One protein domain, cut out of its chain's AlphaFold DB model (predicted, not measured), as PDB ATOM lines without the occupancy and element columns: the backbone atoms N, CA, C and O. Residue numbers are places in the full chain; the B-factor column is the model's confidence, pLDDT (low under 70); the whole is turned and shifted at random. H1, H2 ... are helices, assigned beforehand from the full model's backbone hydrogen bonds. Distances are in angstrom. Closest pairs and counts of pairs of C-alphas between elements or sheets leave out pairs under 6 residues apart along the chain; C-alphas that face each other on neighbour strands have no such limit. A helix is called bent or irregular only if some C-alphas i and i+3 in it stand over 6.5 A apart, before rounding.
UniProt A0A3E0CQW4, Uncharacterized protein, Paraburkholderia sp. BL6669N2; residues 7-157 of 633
ATOM      1  N   ILE A   7      89.337 102.481  41.026       54.69
ATOM      2  CA  ILE A   7      88.835 103.135  42.258       54.69
ATOM      3  C   ILE A   7      87.300 103.207  42.262       54.69
ATOM      4  O   ILE A   7      86.668 103.083  43.317       54.69
ATOM      5  N   HIS A   8      86.701 103.351  41.078       64.25
ATOM      6  CA  HIS A   8      85.254 103.460  40.881       64.25
ATOM      7  C   HIS A   8      84.576 102.117  40.569       64.25
ATOM      8  O   HIS A   8      83.384 102.087  40.268       64.25
ATOM      9  N   SER A   9      85.310 101.007  40.661       77.38
ATOM     10  CA  SER A   9      84.766  99.668  40.455       77.38
ATOM     11  C   SER A   9      83.659  99.349  41.473       77.38
ATOM     12  O   SER A   9      83.848  99.561  42.680       77.38
ATOM     13  N   PRO A  10      82.500  98.817  41.040       82.62
ATOM     14  CA  PRO A  10      81.441  98.402  41.958       82.62
ATOM     15  C   PRO A  10      81.832  97.160  42.778       82.62
ATOM     16  O   PRO A  10      81.170  96.876  43.780       82.62
ATOM     17  N   ALA A  11      82.906  96.458  42.387       89.12
ATOM     18  CA  ALA A  11      83.377  95.235  43.020       89.12
ATOM     19  C   ALA A  11      83.686  95.414  44.516       89.12
ATOM     20  O   ALA A  11      84.223  96.444  44.944       89.12
ATOM     21  N   ILE A  12      83.389  94.378  45.305       90.56
ATOM     22  CA  ILE A  12      83.816  94.273  46.704       90.56
ATOM     23  C   ILE A  12      85.316  93.974  46.747       90.56
ATOM     24  O   ILE A  12      86.093  94.741  47.296       90.56
ATOM     25  N   ILE A  13      85.767  92.896  46.112       89.06
ATOM     26  CA  ILE A  13      87.185  92.545  46.025       89.06
ATOM     27  C   ILE A  13      87.765  93.184  44.761       89.06
ATOM     28  O   ILE A  13      87.636  92.642  43.666       89.06
ATOM     29  N   ARG A  14      88.418  94.336  44.917       86.12
ATOM     30  CA  ARG A  14      89.037  95.097  43.812       86.12
ATOM     31  C   ARG A  14      90.485  94.693  43.530       86.12
ATOM     32  O   ARG A  14      90.994  94.882  42.430       86.12
ATOM     33  N   ASP A  15      91.161  94.106  44.520       80.81
ATOM     34  CA  ASP A  15      92.504  93.556  44.347       80.81
ATOM     35  C   ASP A  15      92.660  92.205  45.048       80.81
ATOM     36  O   ASP A  15      92.646  92.092  46.274       80.81
ATOM     37  N   VAL A  16      92.840  91.162  44.244       76.12
ATOM     38  CA  VAL A  16      92.948  89.774  44.701       76.12
ATOM     39  C   VAL A  16      94.260  89.517  45.447       76.12
ATOM     40  O   VAL A  16      94.321  88.592  46.257       76.12
ATOM     41  N   SER A  17      95.295  90.355  45.276       71.38
ATOM     42  CA  SER A  17      96.520  90.233  46.081       71.38
ATOM     43  C   SER A  17      96.277  90.505  47.567       71.38
ATOM     44  O   SER A  17      97.039  90.031  48.407       71.38
ATOM     45  N   LEU A  18      95.206  91.231  47.910       68.19
ATOM     46  CA  LEU A  18      94.839  91.518  49.300       68.19
ATOM     47  C   LEU A  18      94.253  90.307  50.023       68.19
ATOM     48  O   LEU A  18      94.281  90.263  51.250       68.19
ATOM     49  N   LEU A  19      93.762  89.302  49.293       70.44
ATOM     50  CA  LEU A  19      93.199  88.096  49.899       70.44
ATOM     51  C   LEU A  19      94.246  87.279  50.669       70.44
ATOM     52  O   LEU A  19      93.903  86.608  51.634       70.44
ATOM     53  N   GLY A  20      95.525  87.368  50.295       61.88
ATOM     54  CA  GLY A  20      96.607  86.716  51.042       61.88
ATOM     55  C   GLY A  20      96.924  87.381  52.387       61.88
ATOM     56  O   GLY A  20      97.616  86.788  53.204       61.88
ATOM     57  N   GLN A  21      96.435  88.603  52.622       62.84
ATOM     58  CA  GLN A  21      96.719  89.395  53.825       62.84
ATOM     59  C   GLN A  21      95.560  89.395  54.832       62.84
ATOM     60  O   GLN A  21      95.680  89.972  55.911       62.84
ATOM     61  N   ARG A  22      94.416  88.788  54.485       74.25
ATOM     62  CA  ARG A  22      93.207  88.778  55.315       74.25
ATOM     63  C   ARG A  22      93.007  87.404  55.938       74.25
ATOM     64  O   ARG A  22      93.057  86.393  55.246       74.25
ATOM     65  N   LEU A  23      92.758  87.384  57.245       65.88
ATOM     66  CA  LEU A  23      92.446  86.155  57.969       65.88
ATOM     67  C   LEU A  23      90.987  85.751  57.697       65.88
ATOM     68  O   LEU A  23      90.099  86.565  57.953       65.88
ATOM     69  N   PRO A  24      90.721  84.522  57.222       64.94
ATOM     70  CA  PRO A  24      89.365  84.018  57.019       64.94
ATOM     71  C   PRO A  24      88.741  83.664  58.377       64.94
ATOM     72  O   PRO A  24      88.935  82.552  58.871       64.94
ATOM     73  N   ARG A  25      88.085  84.632  59.029       66.38
ATOM     74  CA  ARG A  25      87.532  84.480  60.389       66.38
ATOM     75  C   ARG A  25      86.155  83.815  60.412       66.38
ATOM     76  O   ARG A  25      85.857  83.130  61.381       66.38
ATOM     77  N   ASP A  26      85.381  83.947  59.339       71.38
ATOM     78  CA  ASP A  26      83.987  83.475  59.261       71.38
ATOM     79  C   ASP A  26      83.870  82.004  58.820       71.38
ATOM     80  O   ASP A  26      82.789  81.509  58.515       71.38
ATOM     81  N   LEU A  27      85.005  81.298  58.760       81.06
ATOM     82  CA  LEU A  27      85.113  79.907  58.331       81.06
ATOM     83  C   LEU A  27      85.755  79.052  59.434       81.06
ATOM     84  O   LEU A  27      86.905  79.328  59.803       81.06
ATOM     85  N   PRO A  28      85.085  77.982  59.906       83.81
ATOM     86  CA  PRO A  28      85.666  77.038  60.856       83.81
ATOM     87  C   PRO A  28      86.983  76.442  60.343       83.81
ATOM     88  O   PRO A  28      87.127  76.148  59.154       83.81
ATOM     89  N   GLY A  29      87.952  76.224  61.240       83.31
ATOM     90  CA  GLY A  29      89.295  75.740  60.887       83.31
ATOM     91  C   GLY A  29      89.286  74.463  60.043       83.31
ATOM     92  O   GLY A  29      89.924  74.422  58.992       83.31
ATOM     93  N   GLN A  30      88.464  73.491  60.443       84.00
ATOM     94  CA  GLN A  30      88.300  72.207  59.755       84.00
ATOM     95  C   GLN A  30      87.766  72.370  58.324       84.00
ATOM     96  O   GLN A  30      88.216  71.692  57.403       84.00
ATOM     97  N   VAL A  31      86.847  73.320  58.108       85.06
ATOM     98  CA  VAL A  31      86.303  73.620  56.776       85.06
ATOM     99  C   VAL A  31      87.390  74.198  55.871       85.06
ATOM    100  O   VAL A  31      87.512  73.802  54.711       85.06
ATOM    101  N   ARG A  32      88.220  75.106  56.401       87.38
ATOM    102  CA  ARG A  32      89.334  75.709  55.650       87.38
ATOM    103  C   ARG A  32      90.341  74.651  55.206       87.38
ATOM    104  O   ARG A  32      90.688  74.605  54.029       87.38
ATOM    105  N   GLU A  33      90.768  73.792  56.126       87.50
ATOM    106  CA  GLU A  33      91.711  72.701  55.846       87.50
ATOM    107  C   GLU A  33      91.155  71.723  54.813       87.50
ATOM    108  O   GLU A  33      91.861  71.311  53.889       87.50
ATOM    109  N   LYS A  34      89.862  71.399  54.905       88.19
ATOM    110  CA  LYS A  34      89.214  70.502  53.952       88.19
ATOM    111  C   LYS A  34      89.142  71.103  52.546       88.19
ATOM    112  O   LYS A  34      89.424  70.397  51.583       88.19
ATOM    113  N   ILE A  35      88.837  72.396  52.401       88.06
ATOM    114  CA  ILE A  35      88.842  73.075  51.091       88.06
ATOM    115  C   ILE A  35      90.258  73.121  50.499       88.06
ATOM    116  O   ILE A  35      90.435  72.817  49.318       88.06
ATOM    117  N   VAL A  36      91.266  73.473  51.306       89.12
ATOM    118  CA  VAL A  36      92.666  73.558  50.849       89.12
ATOM    119  C   VAL A  36      93.185  72.186  50.421       89.12
ATOM    120  O   VAL A  36      93.644  72.050  49.290       89.12
ATOM    121  N   SER A  37      93.027  71.160  51.259       89.31
ATOM    122  CA  SER A  37      93.449  69.789  50.932       89.31
ATOM    123  C   SER A  37      92.725  69.232  49.704       89.31
ATOM    124  O   SER A  37      93.341  68.582  48.861       89.31
ATOM    125  N   THR A  38      91.435  69.543  49.532       89.88
ATOM    126  CA  THR A  38      90.691  69.164  48.320       89.88
ATOM    127  C   THR A  38      91.294  69.827  47.082       89.88
ATOM    128  O   THR A  38      91.527  69.143  46.090       89.88
ATOM    129  N   CYS A  39      91.638  71.121  47.142       89.44
ATOM    130  CA  CYS A  39      92.319  71.821  46.044       89.44
ATOM    131  C   CYS A  39      93.700  71.226  45.722       89.44
ATOM    132  O   CYS A  39      94.080  71.144  44.552       89.44
ATOM    133  N   GLU A  40      94.463  70.825  46.740       87.38
ATOM    134  CA  GLU A  40      95.791  70.217  46.584       87.38
ATOM    135  C   GLU A  40      95.730  68.848  45.892       87.38
ATOM    136  O   GLU A  40      96.595  68.524  45.065       87.38
ATOM    137  N   ASN A  41      94.665  68.092  46.171       86.62
ATOM    138  CA  ASN A  41      94.405  66.763  45.624       86.62
ATOM    139  C   ASN A  41      93.782  66.775  44.218       86.62
ATOM    140  O   ASN A  41      93.693  65.723  43.584       86.62
ATOM    141  N   LEU A  42      93.402  67.943  43.680       86.81
ATOM    142  CA  LEU A  42      92.908  68.038  42.306       86.81
ATOM    143  C   LEU A  42      93.979  67.605  41.293       86.81
ATOM    144  O   LEU A  42      95.173  67.895  41.428       86.81
ATOM    145  N   ARG A  43      93.529  66.954  40.210       77.50
ATOM    146  CA  ARG A  43      94.395  66.380  39.159       77.50
ATOM    147  C   ARG A  43      95.323  67.409  38.503       77.50
ATOM    148  O   ARG A  43      96.421  67.067  38.066       77.50
ATOM    149  N   GLN A  44      94.897  68.669  38.410       81.44
ATOM    150  CA  GLN A  44      95.642  69.713  37.716       81.44
ATOM    151  C   GLN A  44      96.514  70.523  38.684       81.44
ATOM    152  O   GLN A  44      96.015  71.307  39.488       81.44
ATOM    153  N   LYS A  45      97.844  70.396  38.553       76.69
ATOM    154  CA  LYS A  45      98.823  71.054  39.444       76.69
ATOM    155  C   LYS A  45      98.648  72.573  39.550       76.69
ATOM    156  O   LYS A  45      98.871  73.126  40.621       76.69
ATOM    157  N   SER A  46      98.209  73.241  38.479       79.69
ATOM    158  CA  SER A  46      97.978  74.693  38.481       79.69
ATOM    159  C   SER A  46      96.833  75.141  39.397       79.69
ATOM    160  O   SER A  46      96.707  76.330  39.648       79.69
ATOM    161  N   TYR A  47      95.978  74.234  39.882       82.12
ATOM    162  CA  TYR A  47      94.850  74.579  40.759       82.12
ATOM    163  C   TYR A  47      95.242  74.663  42.237       82.12
ATOM    164  O   TYR A  47      94.563  75.335  43.011       82.12
ATOM    165  N   ARG A  48      96.369  74.057  42.621       80.50
ATOM    166  CA  ARG A  48      96.813  73.963  44.021       80.50
ATOM    167  C   ARG A  48      97.049  75.332  44.659       80.50
ATOM    168  O   ARG A  48      96.676  75.562  45.802       80.50
ATOM    169  N   GLU A  49      97.571  76.282  43.887       80.00
ATOM    170  CA  GLU A  49      97.866  77.648  44.346       80.00
ATOM    171  C   GLU A  49      96.611  78.492  44.652       80.00
ATOM    172  O   GLU A  49      96.713  79.582  45.219       80.00
ATOM    173  N   TYR A  50      95.417  78.009  44.287       84.12
ATOM    174  CA  TYR A  50      94.157  78.738  44.452       84.12
ATOM    175  C   TYR A  50      93.419  78.407  45.750       84.12
ATOM    176  O   TYR A  50      92.536  79.176  46.124       84.12
ATOM    177  N   GLY A  51      93.783  77.329  46.457       83.94
ATOM    178  CA  GLY A  51      93.060  76.869  47.649       83.94
ATOM    179  C   GLY A  51      92.958  77.935  48.742       83.94
ATOM    180  O   GLY A  51      91.861  78.285  49.172       83.94
ATOM    181  N   SER A  52      94.085  78.541  49.126       83.56
ATOM    182  CA  SER A  52      94.108  79.604  50.145       83.56
ATOM    183  C   SER A  52      93.298  80.837  49.729       83.56
ATOM    184  O   SER A  52      92.550  81.400  50.526       83.56
ATOM    185  N   ARG A  53      93.381  81.232  48.453       87.31
ATOM    186  CA  ARG A  53      92.637  82.383  47.921       87.31
ATOM    187  C   ARG A  53      91.138  82.109  47.846       87.31
ATOM    188  O   ARG A  53      90.355  83.023  48.097       87.31
ATOM    189  N   LEU A  54      90.738  80.885  47.505       88.69
ATOM    190  CA  LEU A  54      89.341  80.448  47.517       88.69
ATOM    191  C   LEU A  54      88.769  80.492  48.930       88.69
ATOM    192  O   LEU A  54      87.685  81.035  49.102       88.69
ATOM    193  N   VAL A  55      89.517  80.035  49.936       89.38
ATOM    194  CA  VAL A  55      89.103  80.130  51.345       89.38
ATOM    195  C   VAL A  55      88.876  81.583  51.764       89.38
ATOM    196  O   VAL A  55      87.819  81.896  52.308       89.38
ATOM    197  N   THR A  56      89.804  82.501  51.474       88.19
ATOM    198  CA  THR A  56      89.593  83.919  51.820       88.19
ATOM    199  C   THR A  56      88.423  84.527  51.045       88.19
ATOM    200  O   THR A  56      87.644  85.296  51.605       88.19
ATOM    201  N   THR A  57      88.265  84.176  49.766       90.06
ATOM    202  CA  THR A  57      87.135  84.649  48.949       90.06
ATOM    203  C   THR A  57      85.806  84.124  49.483       90.06
ATOM    204  O   THR A  57      84.815  84.848  49.485       90.06
ATOM    205  N   PHE A  58      85.788  82.887  49.975       91.62
ATOM    206  CA  PHE A  58      84.605  82.307  50.586       91.62
ATOM    207  C   PHE A  58      84.284  82.964  51.929       91.62
ATOM    208  O   PHE A  58      83.129  83.288  52.169       91.62
ATOM    209  N   SER A  59      85.294  83.283  52.746       90.06
ATOM    210  CA  SER A  59      85.095  84.073  53.974       90.06
ATOM    211  C   SER A  59      84.461  85.425  53.661       90.06
ATOM    212  O   SER A  59      83.504  85.812  54.317       90.06
ATOM    213  N   CYS A  60      84.952  86.111  52.619       90.62
ATOM    214  CA  CYS A  60      84.362  87.362  52.142       90.62
ATOM    215  C   CYS A  60      82.890  87.174  51.782       90.62
ATOM    216  O   CYS A  60      82.046  87.931  52.246       90.62
ATOM    217  N   TYR A  61      82.583  86.152  50.977       93.38
ATOM    218  CA  TYR A  61      81.218  85.841  50.566       93.38
ATOM    219  C   TYR A  61      80.292  85.644  51.774       93.38
ATOM    220  O   TYR A  61      79.241  86.280  51.833       93.38
ATOM    221  N   LEU A  62      80.683  84.817  52.747       92.56
ATOM    222  CA  LEU A  62      79.875  84.549  53.940       92.56
ATOM    223  C   LEU A  62      79.668  85.826  54.761       92.56
ATOM    224  O   LEU A  62      78.537  86.149  55.111       92.56
ATOM    225  N   ALA A  63      80.726  86.615  54.962       90.12
ATOM    226  CA  ALA A  63      80.650  87.875  55.693       90.12
ATOM    227  C   ALA A  63      79.681  88.880  55.046       90.12
ATOM    228  O   ALA A  63      78.866  89.491  55.735       90.12
ATOM    229  N   VAL A  64      79.743  89.060  53.720       91.88
ATOM    230  CA  VAL A  64      78.916  90.069  53.031       91.88
ATOM    231  C   VAL A  64      77.486  89.608  52.774       91.88
ATOM    232  O   VAL A  64      76.616  90.458  52.614       91.88
ATOM    233  N   THR A  65      77.223  88.302  52.717       92.69
ATOM    234  CA  THR A  65      75.869  87.763  52.489       92.69
ATOM    235  C   THR A  65      75.138  87.400  53.778       92.69
ATOM    236  O   THR A  65      73.911  87.353  53.776       92.69
ATOM    237  N   GLY A  66      75.866  87.147  54.868       88.50
ATOM    238  CA  GLY A  66      75.306  86.589  56.098       88.50
ATOM    239  C   GLY A  66      74.926  85.108  55.984       88.50
ATOM    240  O   GLY A  66      74.298  84.580  56.901       88.50
ATOM    241  N   ASP A  67      75.281  84.434  54.881       89.50
ATOM    242  CA  ASP A  67      75.105  82.987  54.754       89.50
ATOM    243  C   ASP A  67      75.965  82.272  55.816       89.50
ATOM    244  O   ASP A  67      77.114  82.637  56.066       89.50
ATOM    245  N   ALA A  68      75.413  81.219  56.419       86.00
ATOM    246  CA  ALA A  68      76.112  80.364  57.372       86.00
ATOM    247  C   ALA A  68      76.305  78.961  56.789       86.00
ATOM    248  O   ALA A  68      75.460  78.460  56.042       86.00
ATOM    249  N   ILE A  69      77.407  78.318  57.161       86.88
ATOM    250  CA  ILE A  69      77.719  76.938  56.785       86.88
ATOM    251  C   ILE A  69      77.715  76.039  58.017       86.88
ATOM    252  O   ILE A  69      78.065  76.477  59.110       86.88
ATOM    253  N   SER A  70      77.332  74.776  57.846       82.62
ATOM    254  CA  SER A  70      77.480  73.772  58.902       82.62
ATOM    255  C   SER A  70      78.904  73.224  58.946       82.62
ATOM    256  O   SER A  70      79.515  73.027  57.894       82.62
ATOM    257  N   ASP A  71      79.376  72.867  60.143       76.69
ATOM    258  CA  ASP A  71      80.688  72.231  60.348       76.69
ATOM    259  C   ASP A  71      80.837  70.928  59.546       76.69
ATOM    260  O   ASP A  71      81.913  70.601  59.041       76.69
ATOM    261  N   HIS A  72      79.728  70.208  59.344       79.12
ATOM    262  CA  HIS A  72      79.685  69.078  58.426       79.12
ATOM    263  C   HIS A  72      79.557  69.559  56.972       79.12
ATOM    264  O   HIS A  72      78.457  69.792  56.468       79.12
ATOM    265  N   LEU A  73      80.700  69.710  56.300       76.00
ATOM    266  CA  LEU A  73      80.824  70.174  54.912       76.00
ATOM    267  C   LEU A  73      79.903  69.458  53.901       76.00
ATOM    268  O   LEU A  73      79.219  70.181  53.178       76.00
ATOM    269  N   PRO A  74      79.800  68.111  53.873       75.25
ATOM    270  CA  PRO A  74      78.974  67.362  52.912       75.25
ATOM    271  C   PRO A  74      77.456  67.599  52.994       75.25
ATOM    272  O   PRO A  74      76.694  67.026  52.223       75.25
ATOM    273  N   HIS A  75      76.984  68.437  53.915       80.56
ATOM    274  CA  HIS A  75      75.569  68.757  54.056       80.56
ATOM    275  C   HIS A  75      75.032  69.551  52.842       80.56
ATOM    276  O   HIS A  75      75.617  70.566  52.463       80.56
ATOM    277  N   HIS A  76      73.869  69.169  52.288       82.25
ATOM    278  CA  HIS A  76      73.228  69.820  51.120       82.25
ATOM    279  C   HIS A  76      73.111  71.351  51.261       82.25
ATOM    280  O   HIS A  76      73.300  72.105  50.316       82.25
ATOM    281  N   LYS A  77      72.831  71.878  52.460       85.56
ATOM    282  CA  LYS A  77      72.785  73.346  52.653       85.56
ATOM    283  C   LYS A  77      74.101  74.044  52.263       85.56
ATOM    284  O   LYS A  77      74.050  75.128  51.691       85.56
ATOM    285  N   ASN A  78      75.252  73.416  52.504       89.25
ATOM    286  CA  ASN A  78      76.554  73.976  52.141       89.25
ATOM    287  C   ASN A  78      76.793  73.940  50.623       89.25
ATOM    288  O   ASN A  78      77.405  74.870  50.096       89.25
ATOM    289  N   SER A  79      76.265  72.931  49.915       90.50
ATOM    290  CA  SER A  79      76.343  72.835  48.450       90.50
ATOM    291  C   SER A  79      75.644  74.029  47.787       90.50
ATOM    292  O   SER A  79      76.194  74.665  46.885       90.50
ATOM    293  N   VAL A  80      74.476  74.422  48.308       90.62
ATOM    294  CA  VAL A  80      73.709  75.587  47.838       90.62
ATOM    295  C   VAL A  80      74.480  76.891  48.050       90.62
ATOM    296  O   VAL A  80      74.537  77.726  47.142       90.62
ATOM    297  N   VAL A  81      75.092  77.068  49.223       92.56
ATOM    298  CA  VAL A  81      75.924  78.240  49.538       92.56
ATOM    299  C   VAL A  81      77.149  78.293  48.611       92.56
ATOM    300  O   VAL A  81      77.469  79.344  48.053       92.56
ATOM    301  N   TRP A  82      77.785  77.151  48.343       94.25
ATOM    302  CA  TRP A  82      78.927  77.060  47.430       94.25
ATOM    303  C   TRP A  82      78.555  77.362  45.967       94.25
ATOM    304  O   TRP A  82      79.287  78.057  45.259       94.25
ATOM    305  N   LEU A  83      77.380  76.925  45.504       93.06
ATOM    306  CA  LEU A  83      76.854  77.284  44.179       93.06
ATOM    307  C   LEU A  83      76.632  78.797  44.036       93.06
ATOM    308  O   LEU A  83      76.890  79.365  42.970       93.06
ATOM    309  N   ARG A  84      76.190  79.474  45.102       93.38
ATOM    310  CA  ARG A  84      76.064  80.938  45.116       93.38
ATOM    311  C   ARG A  84      77.423  81.635  45.121       93.38
ATOM    312  O   ARG A  84      77.570  82.621  44.402       93.38
ATOM    313  N   LEU A  85      78.431  81.094  45.814       94.56
ATOM    314  CA  LEU A  85      79.818  81.566  45.711       94.56
ATOM    315  C   LEU A  85      80.324  81.503  44.260       94.56
ATOM    316  O   LEU A  85      80.940  82.457  43.788       94.56
ATOM    317  N   ILE A  86      80.043  80.421  43.522       94.12
ATOM    318  CA  ILE A  86      80.401  80.315  42.094       94.12
ATOM    319  C   ILE A  86      79.727  81.433  41.278       94.12
ATOM    320  O   ILE A  86      80.359  82.025  40.397       94.12
ATOM    321  N   GLY A  87      78.472  81.763  41.593       93.12
ATOM    322  CA  GLY A  87      77.780  82.934  41.049       93.12
ATOM    323  C   GLY A  87      78.493  84.247  41.383       93.12
ATOM    324  O   GLY A  87      78.777  85.034  40.481       93.12
ATOM    325  N   ALA A  88      78.863  84.448  42.648       94.12
ATOM    326  CA  ALA A  88      79.575  85.631  43.125       94.12
ATOM    327  C   ALA A  88      80.924  85.819  42.413       94.12
ATOM    328  O   ALA A  88      81.198  86.892  41.883       94.12
ATOM    329  N   LEU A  89      81.730  84.759  42.279       92.56
ATOM    330  CA  LEU A  89      83.001  84.772  41.536       92.56
ATOM    331  C   LEU A  89      82.843  85.247  40.082       92.56
ATOM    332  O   LEU A  89      83.788  85.781  39.497       92.56
ATOM    333  N   ASN A  90      81.656  85.063  39.497       91.75
ATOM    334  CA  ASN A  90      81.338  85.471  38.135       91.75
ATOM    335  C   ASN A  90      80.590  86.805  38.029       91.75
ATOM    336  O   ASN A  90      80.431  87.290  36.906       91.75
ATOM    337  N   SER A  91      80.206  87.440  39.138       91.44
ATOM    338  CA  SER A  91      79.603  88.775  39.132       91.44
ATOM    339  C   SER A  91      80.668  89.875  39.086       91.44
ATOM    340  O   SER A  91      81.770  89.737  39.621       91.44
ATOM    341  N   ALA A  92      80.378  90.977  38.393       89.25
ATOM    342  CA  ALA A  92      81.248  92.156  38.372       89.25
ATOM    343  C   ALA A  92      81.162  92.977  39.674       89.25
ATOM    344  O   ALA A  92      82.051  93.777  39.948       89.25
ATOM    345  N   THR A  93      80.117  92.772  40.484       91.19
ATOM    346  CA  THR A  93      79.904  93.501  41.744       91.19
ATOM    347  C   THR A  93      80.588  92.839  42.938       91.19
ATOM    348  O   THR A  93      80.795  93.496  43.953       91.19
ATOM    349  N   PHE A  94      81.006  91.573  42.832       92.62
ATOM    350  CA  PHE A  94      81.681  90.863  43.921       92.62
ATOM    351  C   PHE A  94      83.206  90.915  43.818       92.62
ATOM    352  O   PHE A  94      83.864  91.341  44.760       92.62
ATOM    353  N   VAL A  95      83.783  90.506  42.685       90.75
ATOM    354  CA  VAL A  95      85.240  90.430  42.499       90.75
ATOM    355  C   VAL A  95      85.649  90.988  41.139       90.75
ATOM    356  O   VAL A  95      85.063  90.668  40.103       90.75
ATOM    357  N   GLU A  96      86.695  91.806  41.130       89.00
ATOM    358  CA  GLU A  96      87.318  92.328  39.921       89.00
ATOM    359  C   GLU A  96      88.456  91.402  39.479       89.00
ATOM    360  O   GLU A  96      89.460  91.218  40.166       89.00
ATOM    361  N   LEU A  97      88.268  90.765  38.323       86.44
ATOM    362  CA  LEU A  97      89.180  89.757  37.793       86.44
ATOM    363  C   LEU A  97      89.242  89.849  36.268       86.44
ATOM    364  O   LEU A  97      88.182  89.942  35.640       86.44
ATOM    365  N   PRO A  98      90.435  89.701  35.660       86.50
ATOM    366  CA  PRO A  98      90.545  89.425  34.233       86.50
ATOM    367  C   PRO A  98      89.736  88.176  33.861       86.50
ATOM    368  O   PRO A  98      89.690  87.216  34.634       86.50
ATOM    369  N   ALA A  99      89.146  88.159  32.663       84.31
ATOM    370  CA  ALA A  99      88.261  87.078  32.219       84.31
ATOM    371  C   ALA A  99      88.898  85.682  32.364       84.31
ATOM    372  O   ALA A  99      88.287  84.780  32.931       84.31
ATOM    373  N   GLN A 100      90.161  85.523  31.951       83.31
ATOM    374  CA  GLN A 100      90.892  84.256  32.081       83.31
ATOM    375  C   GLN A 100      91.024  83.800  33.541       83.31
ATOM    376  O   GLN A 100      90.758  82.641  33.857       83.31
ATOM    377  N   THR A 101      91.381  84.716  34.443       85.06
ATOM    378  CA  THR A 101      91.510  84.422  35.875       85.06
ATOM    379  C   THR A 101      90.158  84.064  36.484       85.06
ATOM    380  O   THR A 101      90.064  83.099  37.235       85.06
ATOM    381  N   ARG A 102      89.089  84.777  36.115       87.94
ATOM    382  CA  ARG A 102      87.715  84.488  36.554       87.94
ATOM    383  C   ARG A 102      87.277  83.072  36.175       87.94
ATOM    384  O   ARG A 102      86.753  82.345  37.019       87.94
ATOM    385  N   TYR A 103      87.541  82.653  34.938       86.25
ATOM    386  CA  TYR A 103      87.217  81.297  34.487       86.25
ATOM    387  C   TYR A 103      87.999  80.232  35.244       86.25
ATOM    388  O   TYR A 103      87.445  79.185  35.568       86.25
ATOM    389  N   LEU A 104      89.260  80.509  35.567       86.75
ATOM    390  CA  LEU A 104      90.087  79.600  36.342       86.75
ATOM    391  C   LEU A 104      89.562  79.433  37.776       86.75
ATOM    392  O   LEU A 104      89.341  78.304  38.196       86.75
ATOM    393  N   TYR A 105      89.262  80.529  38.483       87.88
ATOM    394  CA  TYR A 105      88.636  80.478  39.815       87.88
ATOM    395  C   TYR A 105      87.317  79.704  39.806       87.88
ATOM    396  O   TYR A 105      87.068  78.893  40.693       87.88
ATOM    397  N   SER A 106      86.494  79.925  38.780       89.94
ATOM    398  CA  SER A 106      85.209  79.240  38.630       89.94
ATOM    399  C   SER A 106      85.387  77.742  38.410       89.94
ATOM    400  O   SER A 106      84.698  76.951  39.041       89.94
ATOM    401  N   ARG A 107      86.343  77.339  37.558       89.69
ATOM    402  CA  ARG A 107      86.688  75.926  37.344       89.69
ATOM    403  C   ARG A 107      87.144  75.269  38.635       89.69
ATOM    404  O   ARG A 107      86.599  74.234  38.988       89.69
ATOM    405  N   VAL A 108      88.089  75.885  39.347       91.19
ATOM    406  CA  VAL A 108      88.590  75.322  40.608       91.19
ATOM    407  C   VAL A 108      87.451  75.185  41.621       91.19
ATOM    408  O   VAL A 108      87.296  74.119  42.201       91.19
ATOM    409  N   ALA A 109      86.599  76.204  41.779       92.38
ATOM    410  CA  ALA A 109      85.454  76.134  42.688       92.38
ATOM    411  C   ALA A 109      84.448  75.030  42.307       92.38
ATOM    412  O   ALA A 109      83.915  74.367  43.194       92.38
ATOM    413  N   ILE A 110      84.201  74.803  41.012       91.94
ATOM    414  CA  ILE A 110      83.315  73.730  40.535       91.94
ATOM    415  C   ILE A 110      83.921  72.352  40.808       91.94
ATOM    416  O   ILE A 110      83.216  71.494  41.328       91.94
ATOM    417  N   GLU A 111      85.205  72.134  40.503       90.62
ATOM    418  CA  GLU A 111      85.864  70.846  40.772       90.62
ATOM    419  C   GLU A 111      85.915  70.544  42.275       90.62
ATOM    420  O   GLU A 111      85.594  69.437  42.689       90.62
ATOM    421  N   VAL A 112      86.211  71.545  43.113       91.25
ATOM    422  CA  VAL A 112      86.105  71.405  44.576       91.25
ATOM    423  C   VAL A 112      84.679  71.042  44.987       91.25
ATOM    424  O   VAL A 112      84.491  70.190  45.847       91.25
ATOM    425  N   GLY A 113      83.673  71.651  44.354       90.81
ATOM    426  CA  GLY A 113      82.272  71.335  44.609       90.81
ATOM    427  C   GLY A 113      81.911  69.883  44.278       90.81
ATOM    428  O   GLY A 113      81.224  69.239  45.061       90.81
ATOM    429  N   ARG A 114      82.422  69.344  43.165       90.81
ATOM    430  CA  ARG A 114      82.201  67.941  42.768       90.81
ATOM    431  C   ARG A 114      82.821  66.947  43.742       90.81
ATOM    432  O   ARG A 114      82.213  65.925  44.023       90.81
ATOM    433  N   GLU A 115      84.003  67.257  44.264       90.06
ATOM    434  CA  GLU A 115      84.688  66.401  45.240       90.06
ATOM    435  C   GLU A 115      84.036  66.465  46.631       90.06
ATOM    436  O   GLU A 115      83.943  65.456  47.325       90.06
ATOM    437  N   LEU A 116      83.574  67.646  47.059       88.69
ATOM    438  CA  LEU A 116      82.953  67.823  48.377       88.69
ATOM    439  C   LEU A 116      81.482  67.383  48.420       88.69
ATOM    440  O   LEU A 116      81.011  66.978  49.484       88.69
ATOM    441  N   TRP A 117      80.772  67.450  47.289       91.00
ATOM    442  CA  TRP A 117      79.356  67.091  47.157       91.00
ATOM    443  C   TRP A 117      79.106  66.259  45.882       91.00
ATOM    444  O   TRP A 117      78.473  66.747  44.941       91.00
ATOM    445  N   PRO A 118      79.583  65.002  45.823       85.31
ATOM    446  CA  PRO A 118      79.482  64.165  44.621       85.31
ATOM    447  C   PRO A 118      78.035  63.820  44.241       85.31
ATOM    448  O   PRO A 118      77.709  63.774  43.057       85.31
ATOM    449  N   GLU A 119      77.156  63.663  45.235       83.44
ATOM    450  CA  GLU A 119      75.727  63.370  45.041       83.44
ATOM    451  C   GLU A 119      74.937  64.568  44.480       83.44
ATOM    452  O   GLU A 119      73.798  64.426  44.032       83.44
ATOM    453  N   GLU A 120      75.529  65.766  44.463       85.62
ATOM    454  CA  GLU A 120      74.871  66.962  43.951       85.62
ATOM    455  C   GLU A 120      75.048  67.103  42.441       85.62
ATOM    456  O   GLU A 120      76.016  67.678  41.922       85.62
ATOM    457  N   GLY A 121      74.034  66.644  41.704       81.06
ATOM    458  CA  GLY A 121      73.970  66.757  40.244       81.06
ATOM    459  C   GLY A 121      74.103  68.197  39.727       81.06
ATOM    460  O   GLY A 121      74.528  68.418  38.591       81.06
ATOM    461  N   ALA A 122      73.822  69.200  40.566       84.19
ATOM    462  CA  ALA A 122      73.980  70.610  40.224       84.19
ATOM    463  C   ALA A 122      75.406  70.966  39.761       84.19
ATOM    464  O   ALA A 122      75.536  71.721  38.801       84.19
ATOM    465  N   PHE A 123      76.468  70.406  40.359       86.56
ATOM    466  CA  PHE A 123      77.858  70.694  39.958       86.56
ATOM    467  C   PHE A 123      78.273  70.016  38.645       86.56
ATOM    468  O   PHE A 123      79.145  70.513  37.922       86.56
ATOM    469  N   HIS A 124      77.640  68.892  38.314       85.00
ATOM    470  CA  HIS A 124      77.856  68.166  37.061       85.00
ATOM    471  C   HIS A 124      77.173  68.869  35.880       85.00
ATOM    472  O   HIS A 124      77.717  68.908  34.779       85.00
ATOM    473  N   ASN A 125      76.046  69.536  36.140       83.88
ATOM    474  CA  ASN A 125      75.262  70.261  35.138       83.88
ATOM    475  C   ASN A 125      75.805  71.667  34.804       83.88
ATOM    476  O   ASN A 125      75.288  72.340  33.907       83.88
ATOM    477  N   ILE A 126      76.852  72.147  35.490       85.75
ATOM    478  CA  ILE A 126      77.474  73.440  35.172       85.75
ATOM    479  C   ILE A 126      78.395  73.289  33.957       85.75
ATOM    480  O   ILE A 126      79.541  72.854  34.060       85.75
ATOM    481  N   THR A 127      77.921  73.734  32.796       80.19
ATOM    482  CA  THR A 127      78.772  73.909  31.612       80.19
ATOM    483  C   THR A 127      79.728  75.088  31.799       80.19
ATOM    484  O   THR A 127      79.301  76.177  32.186       80.19
ATOM    485  N   ILE A 128      81.008  74.909  31.466       74.69
ATOM    486  CA  ILE A 128      82.044  75.948  31.561       74.69
ATOM    487  C   ILE A 128      82.537  76.296  30.155       74.69
ATOM    488  O   ILE A 128      82.847  75.406  29.369       74.69
ATOM    489  N   SER A 129      82.672  77.586  29.847       75.81
ATOM    490  CA  SER A 129      83.313  78.072  28.620       75.81
ATOM    491  C   SER A 129      84.536  78.919  28.970       75.81
ATOM    492  O   SER A 129      84.580  79.570  30.012       75.81
ATOM    493  N   SER A 130      85.567  78.869  28.123       68.19
ATOM    494  CA  SER A 130      86.769  79.709  28.223       68.19
ATOM    495  C   SER A 130      86.632  81.049  27.495       68.19
ATOM    496  O   SER A 130      87.558  81.855  27.547       68.19
ATOM    497  N   LEU A 131      85.513  81.270  26.794       70.50
ATOM    498  CA  LEU A 131      85.287  82.434  25.931       70.50
ATOM    499  C   LEU A 131      84.199  83.373  26.468       70.50
ATOM    500  O   LEU A 131      84.294  84.579  26.262       70.50
ATOM    501  N   ALA A 132      83.169  82.843  27.140       73.06
ATOM    502  CA  ALA A 132      82.058  83.639  27.665       73.06
ATOM    503  C   ALA A 132      81.318  82.928  28.820       73.06
ATOM    504  O   ALA A 132      81.347  81.700  28.890       73.06
ATOM    505  N   PRO A 133      80.603  83.656  29.703       76.19
ATOM    506  CA  PRO A 133      79.740  83.046  30.716       76.19
ATOM    507  C   PRO A 133      78.613  82.220  30.078       76.19
ATOM    508  O   PRO A 133      77.841  82.731  29.261       76.19
ATOM    509  N   THR A 134      78.497  80.954  30.475       86.88
ATOM    510  CA  THR A 134      77.444  80.029  30.027       86.88
ATOM    511  C   THR A 134      76.086  80.365  30.663       86.88
ATOM    512  O   THR A 134      76.040  81.064  31.681       86.88
ATOM    513  N   PRO A 135      74.954  79.885  30.107       87.31
ATOM    514  CA  PRO A 135      73.629  80.112  30.691       87.31
ATOM    515  C   PRO A 135      73.509  79.652  32.153       87.31
ATOM    516  O   PRO A 135      72.919  80.362  32.967       87.31
ATOM    517  N   SER A 136      74.131  78.521  32.505       87.75
ATOM    518  CA  SER A 136      74.180  77.995  33.877       87.75
ATOM    519  C   SER A 136      74.890  78.955  34.836       87.75
ATOM    520  O   SER A 136      74.354  79.275  35.897       87.75
ATOM    521  N   ILE A 137      76.044  79.501  34.441       89.75
ATOM    522  CA  ILE A 137      76.771  80.504  35.233       89.75
ATOM    523  C   ILE A 137      75.973  81.807  35.344       89.75
ATOM    524  O   ILE A 137      75.872  82.365  36.433       89.75
ATOM    525  N   LYS A 138      75.342  82.277  34.258       90.62
ATOM    526  CA  LYS A 138      74.493  83.485  34.290       90.62
ATOM    527  C   LYS A 138      73.328  83.346  35.273       90.62
ATOM    528  O   LYS A 138      72.987  84.315  35.945       90.62
ATOM    529  N   ALA A 139      72.732  82.158  35.386       91.25
ATOM    530  CA  ALA A 139      71.686  81.897  36.371       91.25
ATOM    531  C   ALA A 139      72.216  81.977  37.814       91.25
ATOM    532  O   ALA A 139      71.553  82.557  38.673       91.25
ATOM    533  N   LEU A 140      73.419  81.457  38.084       92.81
ATOM    534  CA  LEU A 140      74.064  81.571  39.399       92.81
ATOM    535  C   LEU A 140      74.435  83.022  39.742       92.81
ATOM    536  O   LEU A 140      74.231  83.441  40.877       92.81
ATOM    537  N   VAL A 141      74.911  83.801  38.764       93.44
ATOM    538  CA  VAL A 141      75.187  85.239  38.934       93.44
ATOM    539  C   VAL A 141      73.922  85.983  39.362       93.44
ATOM    540  O   VAL A 141      73.949  86.678  40.372       93.44
ATOM    541  N   LYS A 142      72.789  85.761  38.680       93.50
ATOM    542  CA  LYS A 142      71.501  86.370  39.063       93.50
ATOM    543  C   LYS A 142      71.070  86.000  40.484       93.50
ATOM    544  O   LYS A 142      70.540  86.846  41.193       93.50
ATOM    545  N   LYS A 143      71.293  84.747  40.904       92.75
ATOM    546  CA  LYS A 143      70.982  84.302  42.274       92.75
ATOM    547  C   LYS A 143      71.816  85.039  43.319       92.75
ATOM    548  O   LYS A 143      71.282  85.352  44.373       92.75
ATOM    549  N   PHE A 144      73.089  85.305  43.035       93.88
ATOM    550  CA  PHE A 144      73.947  86.093  43.917       93.88
ATOM    551  C   PHE A 144      73.544  87.573  43.936       93.88
ATOM    552  O   PHE A 144      73.394  88.149  45.005       93.88
ATOM    553  N   GLU A 145      73.320  88.182  42.770       92.31
ATOM    554  CA  GLU A 145      72.993  89.614  42.660       92.31
ATOM    555  C   GLU A 145      71.637  89.981  43.282       92.31
ATOM    556  O   GLU A 145      71.402  91.143  43.596       92.31
ATOM    557  N   ALA A 146      70.763  88.996  43.504       93.50
ATOM    558  CA  ALA A 146      69.510  89.168  44.234       93.50
ATOM    559  C   ALA A 146      69.676  89.204  45.770       93.50
ATOM    560  O   ALA A 146      68.716  89.514  46.476       93.50
ATOM    561  N   ILE A 147      70.854  88.864  46.308       93.50
ATOM    562  CA  ILE A 147      71.108  88.837  47.754       93.50
ATOM    563  C   ILE A 147      71.360  90.261  48.253       93.50
ATOM    564  O   ILE A 147      72.230  90.968  47.744       93.50
ATOM    565  N   LYS A 148      70.634  90.673  49.299       92.94
ATOM    566  CA  LYS A 148      70.924  91.921  50.009       92.94
ATOM    567  C   LYS A 148      72.208  91.750  50.818       92.94
ATOM    568  O   LYS A 148      72.263  90.913  51.713       92.94
ATOM    569  N   LEU A 149      73.221  92.547  50.494       93.56
ATOM    570  CA  LEU A 149      74.524  92.479  51.146       93.56
ATOM    571  C   LEU A 149      74.555  93.300  52.443       93.56
ATOM    572  O   LEU A 149      73.828  94.280  52.592       93.56
ATOM    573  N   ASN A 150      75.426  92.904  53.367       91.31
ATOM    574  CA  ASN A 150      75.750  93.668  54.566       91.31
ATOM    575  C   ASN A 150      76.706  94.819  54.205       91.31
ATOM    576  O   ASN A 150      77.877  94.586  53.901       91.31
ATOM    577  N   ASP A 151      76.209  96.056  54.269       87.44
ATOM    578  CA  ASP A 151      76.950  97.257  53.869       87.44
ATOM    579  C   ASP A 151      78.248  97.471  54.666       87.44
ATOM    580  O   ASP A 151      79.265  97.872  54.096       87.44
ATOM    581  N   GLU A 152      78.259  97.154  55.964       85.75
ATOM    582  CA  GLU A 152      79.450  97.296  56.809       85.75
ATOM    583  C   GLU A 152      80.548  96.312  56.386       85.75
ATOM    584  O   GLU A 152      81.713  96.686  56.223       85.75
ATOM    585  N   GLN A 153      80.167  95.062  56.114       87.94
ATOM    586  CA  GLN A 153      81.094  94.045  55.616       87.94
ATOM    587  C   GLN A 153      81.560  94.367  54.196       87.94
ATOM    588  O   GLN A 153      82.739  94.215  53.881       87.94
ATOM    589  N   VAL A 154      80.683  94.894  53.339       88.88
ATOM    590  CA  VAL A 154      81.069  95.372  52.006       88.88
ATOM    591  C   VAL A 154      82.140  96.460  52.112       88.88
ATOM    592  O   VAL A 154      83.134  96.399  51.386       88.88
ATOM    593  N   LEU A 155      81.987  97.430  53.018       84.50
ATOM    594  CA  LEU A 155      82.990  98.475  53.249       84.50
ATOM    595  C   LEU A 155      84.319  97.894  53.749       84.50
ATOM    596  O   LEU A 155      85.374  98.232  53.208       84.50
ATOM    597  N   LEU A 156      84.273  96.977  54.718       86.44
ATOM    598  CA  LEU A 156      85.457  96.303  55.253       86.44
ATOM    599  C   LEU A 156      86.219  95.534  54.160       86.44
ATOM    600  O   LEU A 156      87.446  95.630  54.041       86.44
ATOM    601  N   TRP A 157      85.491  94.786  53.327       86.44
ATOM    602  CA  TRP A 157      86.081  93.951  52.288       86.44
ATOM    603  C   TRP A 157      86.520  94.745  51.049       86.44
ATOM    604  O   TRP A 157      87.478  94.326  50.388       86.44
TER     605      TRP A 157
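Overview. This is residues 7 to 157 of the 633 residues of an uncharacterized protein of Paraburkholderia sp. BL6669N2 (UniProt A0A3E0CQW4). Two helical hairpins, H2 with H3 and H4 with H5, pack crosswise on each other, and H7 crosses H4 on the side away from H3. H1 crosses H3, H8 packs on its last residues, and the short H6 packs on H5. The printed part has 151 residues with eight named helices, H1 to H8 in order, and no named strand; its class is all helix. It is compact and rounded, with a radius of gyration of the C-alphas of 14.2 A and spans of 39 by 36 by 28 A.

Along the chain. Find C-alpha 16 at (92.948, 89.774, 44.701), where H1 begins and runs to residue 21. H2 follows at residues 29 to 41, 18.4 A long. Look next at C-alpha 45, at (98.823, 71.054, 39.444): from there H3 runs to residue 65, 31.2 A away. H3 is irregular, with C-alphas 49 and 52 standing 7.2 A apart, and has a kink of 41 degrees near residue 52. H4, residues 76 to 90, is 21.9 A long, and H5, residues 99 to 116, is 25.7 A. H6 is residues 121 to 124, H7 residues 135 to 145, 15.3 A, and H8 residues 151 to 157, ending at C-alpha 157, (86.081, 93.951, 52.288).

Arrangement. Begin at the hub, H3, which touches five helices. With residues 47 to 55 alone it touches H2, closest at the C-alphas of Val 36 and Gly 51, 4.6 A; this hairpin has a shallow tilt of 31 degrees. H1 touches residues 52 to 57 of H3 alone, about perpendicular at 83 degrees, with the C-alphas of Leu 19 and Thr 56 closest at 5.8 A. H8 touches residues 60 to 64 alone, the C-alphas of Val 64 and Gln 153 being closest at 5.2 A. H5 touches H3 about perpendicular at 87 degrees, closest at the C-alphas of Tyr 47 and Val 108, 6.3 A. H4 and H5 form a hairpin at a shallow tilt of 8 degrees, with the C-alphas of Ile 86 and Ser 106 closest at 6.0 A. H7 touches H4 at 84 degrees, about perpendicular, with the C-alphas of Gly 87 and Val 141 closest at 4.1 A. H6 touches H5, closest at the C-alphas of Arg 114 and Phe 123, 5.9 A. H3 and H7 are apart. In H2, H4, H5, H7 and H8 every O i to N i+4 pair is within hydrogen-bond range; in H3 12 of 17 are, in H1 0 of 2, beside 2 of 3 O i to N i+3 pairs, and H6 is too short for such a pair.

Size, cuts and confidence. The C-alphas farthest apart, Ile 7 and Glu 119, are 42.0 A from each other. The printed part has no cut, and no link is long. Look for pLDDT under 70 at residues 7 to 8, 18, 20 to 21, 23 to 25 and 130; the mean of the printed part is 85.3.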